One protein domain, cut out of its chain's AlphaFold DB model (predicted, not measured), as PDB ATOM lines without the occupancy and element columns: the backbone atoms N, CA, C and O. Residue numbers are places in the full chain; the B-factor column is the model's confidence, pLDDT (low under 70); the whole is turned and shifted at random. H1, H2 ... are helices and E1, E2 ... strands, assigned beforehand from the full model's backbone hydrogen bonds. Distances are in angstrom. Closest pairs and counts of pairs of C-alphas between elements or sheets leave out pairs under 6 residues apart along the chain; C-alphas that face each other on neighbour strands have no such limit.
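AT A GLANCE: This is residues 2 to 44 of the 141 residues of an uncharacterized protein of Firmicutes bacterium ADurb.Bin153 (UniProt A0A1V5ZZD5). Little regular structure is here: a small sheet of three short strands, E2 - E1 - E3, with one-turn helix H1 grazing it and residues 39 to 44 sticking out as a free tail. The printed part has 43 residues, ordered E1, E2, H1, E3; the antiparallel sheet and helix make a mixed class, with only 15 residues in named elements. It is only just compact, close to loose, with a radius of gyration of the C-alphas of 10.7 A, spanning 30 by 22 by 13 A.

IN THESE COORDINATES: E1, residues 9 to 12, is 10.2 A long from C-alpha 9 at (-36.263, 27.975, -8.552). E2 is residues 18 to 20, 7.1 A; H1 is residues 23 to 26, 5.0 A. E3, residues 31 to 34, 9.0 A, ends at C-alpha 34 (-36.737, 32.521, -10.553).

HOW THE PARTS SIT: Inner strand E1 is antiparallel to E3 at 137 degrees, with N 11 and O 32 2.8 A apart, within hydrogen-bond range. Hairpin E1 and E2 is antiparallel at 141 degrees, with N 10 and O 19 within hydrogen-bond range at 2.8 A. E2, H1 and E3 form a split strand-helix-strand unit, two strands of one sheet with a helix between them along the chain and E1 between them in the sheet; its crossover is right-handed. H1 only grazes the sheet, with residues 25 to 26; the closest C-alphas of H1 and E3, Leu 25 and Met 31, are 6.6 A apart. H1 is too short for an O i to N i+4 pair; its one O i to N i+3 pair is not within range.

THE WHOLE: The C-alphas farthest apart, of Ala 24 and Met 44, are 33.1 A apart. The printed part has no cut, and the three links are tight. The pLDDT is under 70 at residues 2 to 3, 5 and 36 to 44.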
ATOM      1  N   ALA A   2     -38.779  20.716 -19.178       61.16
ATOM      2  CA  ALA A   2     -39.840  21.622 -18.739       61.16
ATOM      3  C   ALA A   2     -39.751  21.764 -17.211       61.16
ATOM      4  O   ALA A   2     -39.692  20.753 -16.514       61.16
ATOM      5  N   LEU A   3     -39.669  22.997 -16.709       69.06
ATOM      6  CA  LEU A   3     -39.687  23.276 -15.271       69.06
ATOM      7  C   LEU A   3     -41.129  23.163 -14.759       69.06
ATOM      8  O   LEU A   3     -42.061  23.564 -15.459       69.06
ATOM      9  N   ASP A   4     -41.311  22.612 -13.559       74.12
ATOM     10  CA  ASP A   4     -42.622  22.514 -12.918       74.12
ATOM     11  C   ASP A   4     -43.092  23.928 -12.532       74.12
ATOM     12  O   ASP A   4     -42.407  24.600 -11.765       74.12
ATOM     13  N   PRO A   5     -44.246  24.407 -13.019       67.31
ATOM     14  CA  PRO A   5     -44.751  25.743 -12.700       67.31
ATOM     15  C   PRO A   5     -45.030  25.977 -11.205       67.31
ATOM     16  O   PRO A   5     -45.231  27.120 -10.809       67.31
ATOM     17  N   LYS A   6     -45.056  24.932 -10.368       70.50
ATOM     18  CA  LYS A   6     -45.228  25.052  -8.908       70.50
ATOM     19  C   LYS A   6     -43.920  24.942  -8.119       70.50
ATOM     20  O   LYS A   6     -43.935  25.060  -6.893       70.50
ATOM     21  N   GLY A   7     -42.797  24.688  -8.791       78.38
ATOM     22  CA  GLY A   7     -41.495  24.561  -8.147       78.38
ATOM     23  C   GLY A   7     -40.908  25.913  -7.738       78.38
ATOM     24  O   GLY A   7     -41.149  26.939  -8.369       78.38
ATOM     25  N   LYS A   8     -40.091  25.911  -6.680       83.44
ATOM     26  CA  LYS A   8     -39.243  27.058  -6.328       83.44
ATOM     27  C   LYS A   8     -37.915  26.926  -7.065       83.44
ATOM     28  O   LYS A   8     -37.253  25.892  -6.941       83.44
ATOM     29  N   TYR A   9     -37.501  27.970  -7.773       87.81
ATOM     30  CA  TYR A   9     -36.263  27.975  -8.552       87.81
ATOM     31  C   TYR A   9     -35.409  29.202  -8.250       87.81
ATOM     32  O   TYR A   9     -35.879  30.205  -7.710       87.81
ATOM     33  N   LEU A  10     -34.132  29.099  -8.595       88.12
ATOM     34  CA  LEU A  10     -33.161  30.182  -8.546       88.12
ATOM     35  C   LEU A  10     -32.479  30.301  -9.906       88.12
ATOM     36  O   LEU A  10     -32.192  29.289 -10.539       88.12
ATOM     37  N   ILE A  11     -32.177  31.519 -10.336       89.06
ATOM     38  CA  ILE A  11     -31.368  31.799 -11.520       89.06
ATOM     39  C   ILE A  11     -30.033  32.398 -11.091       89.06
ATOM     40  O   ILE A  11     -29.985  33.225 -10.178       89.06
ATOM     41  N   GLN A  12     -28.956  31.946 -11.727       89.44
ATOM     42  CA  GLN A  12     -27.622  32.473 -11.481       89.44
ATOM     43  C   GLN A  12     -27.357  33.723 -12.327       89.44
ATOM     44  O   GLN A  12     -27.539  33.721 -13.549       89.44
ATOM     45  N   ASP A  13     -26.853  34.766 -11.680       78.56
ATOM     46  CA  ASP A  13     -26.461  36.013 -12.321       78.56
ATOM     47  C   ASP A  13     -25.238  35.821 -13.223       78.56
ATOM     48  O   ASP A  13     -24.249  35.190 -12.855       78.56
ATOM     49  N   GLY A  14     -25.321  36.348 -14.445       80.75
ATOM     50  CA  GLY A  14     -24.287  36.224 -15.475       80.75
ATOM     51  C   GLY A  14     -24.459  35.011 -16.391       80.75
ATOM     52  O   GLY A  14     -24.416  35.181 -17.606       80.75
ATOM     53  N   SER A  15     -24.701  33.808 -15.850       80.75
ATOM     54  CA  SER A  15     -24.861  32.593 -16.676       80.75
ATOM     55  C   SER A  15     -26.299  32.356 -17.146       80.75
ATOM     56  O   SER A  15     -26.513  31.703 -18.164       80.75
ATOM     57  N   GLY A  16     -27.296  32.858 -16.406       79.44
ATOM     58  CA  GLY A  16     -28.712  32.616 -16.696       79.44
ATOM     59  C   GLY A  16     -29.157  31.168 -16.455       79.44
ATOM     60  O   GLY A  16     -30.266  30.795 -16.837       79.44
ATOM     61  N   THR A  17     -28.310  30.348 -15.826       85.38
ATOM     62  CA  THR A  17     -28.623  28.950 -15.516       85.38
ATOM     63  C   THR A  17     -29.656  28.878 -14.395       85.38
ATOM     64  O   THR A  17     -29.496  29.519 -13.355       85.38
ATOM     65  N   VAL A  18     -30.710  28.084 -14.600       86.38
ATOM     66  CA  VAL A  18     -31.794  27.891 -13.629       86.38
ATOM     67  C   VAL A  18     -31.561  26.616 -12.821       86.38
ATOM     68  O   VAL A  18     -31.341  25.542 -13.379       86.38
ATOM     69  N   TYR A  19     -31.666  26.735 -11.503       87.00
ATOM     70  CA  TYR A  19     -31.514  25.663 -10.528       87.00
ATOM     71  C   TYR A  19     -32.785  25.511  -9.690       87.00
ATOM     72  O   TYR A  19     -33.523  26.471  -9.470       87.00
ATOM     73  N   VAL A  20     -33.028  24.308  -9.170       88.75
ATOM     74  CA  VAL A  20     -34.051  24.092  -8.135       88.75
ATOM     75  C   VAL A  20     -33.607  24.796  -6.851       88.75
ATOM     76  O   VAL A  20     -32.433  24.739  -6.477       88.75
ATOM     77  N   TRP A  21     -34.533  25.481  -6.182       89.25
ATOM     78  CA  TRP A  21     -34.238  26.228  -4.964       89.25
ATOM     79  C   TRP A  21     -33.721  25.303  -3.859       89.25
ATOM     80  O   TRP A  21     -34.325  24.279  -3.544       89.25
ATOM     81  N   THR A  22     -32.615  25.703  -3.236       86.38
ATOM     82  CA  THR A  22     -32.080  25.098  -2.012       86.38
ATOM     83  C   THR A  22     -31.558  26.206  -1.104       86.38
ATOM     84  O   THR A  22     -31.140  27.260  -1.587       86.38
ATOM     85  N   GLU A  23     -31.532  25.976   0.209       84.31
ATOM     86  CA  GLU A  23     -31.036  26.973   1.169       84.31
ATOM     87  C   GLU A  23     -29.569  27.356   0.932       84.31
ATOM     88  O   GLU A  23     -29.188  28.510   1.125       84.31
ATOM     89  N   ALA A  24     -28.744  26.403   0.489       84.81
ATOM     90  CA  ALA A  24     -27.341  26.647   0.171       84.81
ATOM     91  C   ALA A  24     -27.188  27.578  -1.039       84.81
ATOM     92  O   ALA A  24     -26.372  28.497  -1.008       84.81
ATOM     93  N   LEU A  25     -27.997  27.377  -2.086       85.31
ATOM     94  CA  LEU A  25     -27.983  28.241  -3.265       85.31
ATOM     95  C   LEU A  25     -28.588  29.617  -2.971       85.31
ATOM     96  O   LEU A  25     -28.041  30.614  -3.422       85.31
ATOM     97  N   ALA A  26     -29.652  29.694  -2.172       83.31
ATOM     98  CA  ALA A  26     -30.321  30.954  -1.839       83.31
ATOM     99  C   ALA A  26     -29.454  31.919  -1.010       83.31
ATOM    100  O   ALA A  26     -29.685  33.123  -1.024       83.31
ATOM    101  N   LYS A  27     -28.456  31.404  -0.281       86.75
ATOM    102  CA  LYS A  27     -27.496  32.219   0.487       86.75
ATOM    103  C   LYS A  27     -26.363  32.780  -0.370       86.75
ATOM    104  O   LYS A  27     -25.606  33.631   0.102       86.75
ATOM    105  N   ARG A  28     -26.200  32.290  -1.601       84.75
ATOM    106  CA  ARG A  28     -25.164  32.793  -2.499       84.75
ATOM    107  C   ARG A  28     -25.579  34.147  -3.061       84.75
ATOM    108  O   ARG A  28     -26.728  34.354  -3.431       84.75
ATOM    109  N   LYS A  29     -24.611  35.059  -3.163       84.38
ATOM    110  CA  LYS A  29     -24.835  36.421  -3.671       84.38
ATOM    111  C   LYS A  29     -25.177  36.471  -5.162       84.38
ATOM    112  O   LYS A  29     -25.715  37.473  -5.606       84.38
ATOM    113  N   ASP A  30     -24.843  35.424  -5.914       86.81
ATOM    114  CA  ASP A  30     -25.052  35.331  -7.360       86.81
ATOM    115  C   ASP A  30     -26.353  34.614  -7.747       86.81
ATOM    116  O   ASP A  30     -26.539  34.303  -8.918       86.81
ATOM    117  N   MET A  31     -27.239  34.321  -6.789       86.56
ATOM    118  CA  MET A  31     -28.480  33.584  -7.031       86.56
ATOM    119  C   MET A  31     -29.695  34.445  -6.698       86.56
ATOM    120  O   MET A  31     -29.795  34.997  -5.601       86.56
ATOM    121  N   ARG A  32     -30.660  34.512  -7.618       86.50
ATOM    122  CA  ARG A  32     -31.928  35.234  -7.427       86.50
ATOM    123  C   ARG A  32     -33.134  34.313  -7.615       86.50
ATOM    124  O   ARG A  32     -33.036  33.369  -8.397       86.50
ATOM    125  N   PRO A  33     -34.263  34.543  -6.917       85.44
ATOM    126  CA  PRO A  33     -35.510  33.817  -7.161       85.44
ATOM    127  C   PRO A  33     -35.901  33.838  -8.641       85.44
ATOM    128  O   PRO A  33     -35.840  34.886  -9.279       85.44
ATOM    129  N   TYR A  34     -36.277  32.678  -9.177       80.69
ATOM    130  CA  TYR A  34     -36.737  32.521 -10.553       80.69
ATOM    131  C   TYR A  34     -38.176  32.010 -10.562       80.69
ATOM    132  O   TYR A  34     -38.445  30.921 -10.048       80.69
ATOM    133  N   ASP A  35     -39.077  32.785 -11.164       77.81
ATOM    134  CA  ASP A  35     -40.447  32.363 -11.430       77.81
ATOM    135  C   ASP A  35     -40.554  31.829 -12.876       77.81
ATOM    136  O   ASP A  35     -40.416  32.590 -13.842       77.81
ATOM    137  N   PRO A  36     -40.776  30.515 -13.069       67.56
ATOM    138  CA  PRO A  36     -40.929  29.926 -14.397       67.56
ATOM    139  C   PRO A  36     -42.232  30.343 -15.107       67.56
ATOM    140  O   PRO A  36     -42.345  30.126 -16.317       67.56
ATOM    141  N   VAL A  37     -43.203  30.928 -14.397       65.56
ATOM    142  CA  VAL A  37     -44.493  31.380 -14.938       65.56
ATOM    143  C   VAL A  37     -44.405  32.812 -15.470       65.56
ATOM    144  O   VAL A  37     -44.931  33.080 -16.551       65.56
ATOM    145  N   GLU A  38     -43.680  33.713 -14.799       60.47
ATOM    146  CA  GLU A  38     -43.553  35.122 -15.225       60.47
ATOM    147  C   GLU A  38     -42.912  35.270 -16.615       60.47
ATOM    148  O   GLU A  38     -43.298  36.137 -17.405       60.47
ATOM    149  N   ARG A  39     -41.998  34.368 -16.997       55.38
ATOM    150  CA  ARG A  39     -41.383  34.416 -18.335       55.38
ATOM    151  C   ARG A  39     -42.319  33.989 -19.469       55.38
ATOM    152  O   ARG A  39     -42.002  34.244 -20.629       55.38
ATOM    153  N   LYS A  40     -43.481  33.396 -19.168       50.09
ATOM    154  CA  LYS A  40     -44.534  33.154 -20.169       50.09
ATOM    155  C   LYS A  40     -45.351  34.416 -20.492       50.09
ATOM    156  O   LYS A  40     -46.176  34.356 -21.398       50.09
ATOM    157  N   GLY A  41     -45.109  35.535 -19.795       46.34
ATOM    158  CA  GLY A  41     -45.825  36.806 -19.972       46.34
ATOM    159  C   GLY A  41     -44.975  38.016 -20.384       46.34
ATOM    160  O   GLY A  41     -45.543  39.052 -20.706       46.34
ATOM    161  N   LEU A  42     -43.643  37.919 -20.437       47.56
ATOM    162  CA  LEU A  42     -42.765  39.025 -20.857       47.56
ATOM    163  C   LEU A  42     -42.294  38.871 -22.310       47.56
ATOM    164  O   LEU A  42     -41.111  38.957 -22.623       47.56
ATOM    165  N   ALA A  43     -43.251  38.691 -23.217       48.78
ATOM    166  CA  ALA A  43     -43.163  39.336 -24.520       48.78
ATOM    167  C   ALA A  43     -43.723  40.754 -24.334       48.78
ATOM    168  O   ALA A  43     -44.855  41.036 -24.716       48.78
ATOM    169  N   MET A  44     -42.976  41.633 -23.654       49.94
ATOM    170  CA  MET A  44     -43.307  43.055 -23.724       49.94
ATOM    171  C   MET A  44     -43.145  43.458 -25.185       49.94
ATOM    172  O   MET A  44     -42.065  43.310 -25.757       49.94
TER     173      MET A  44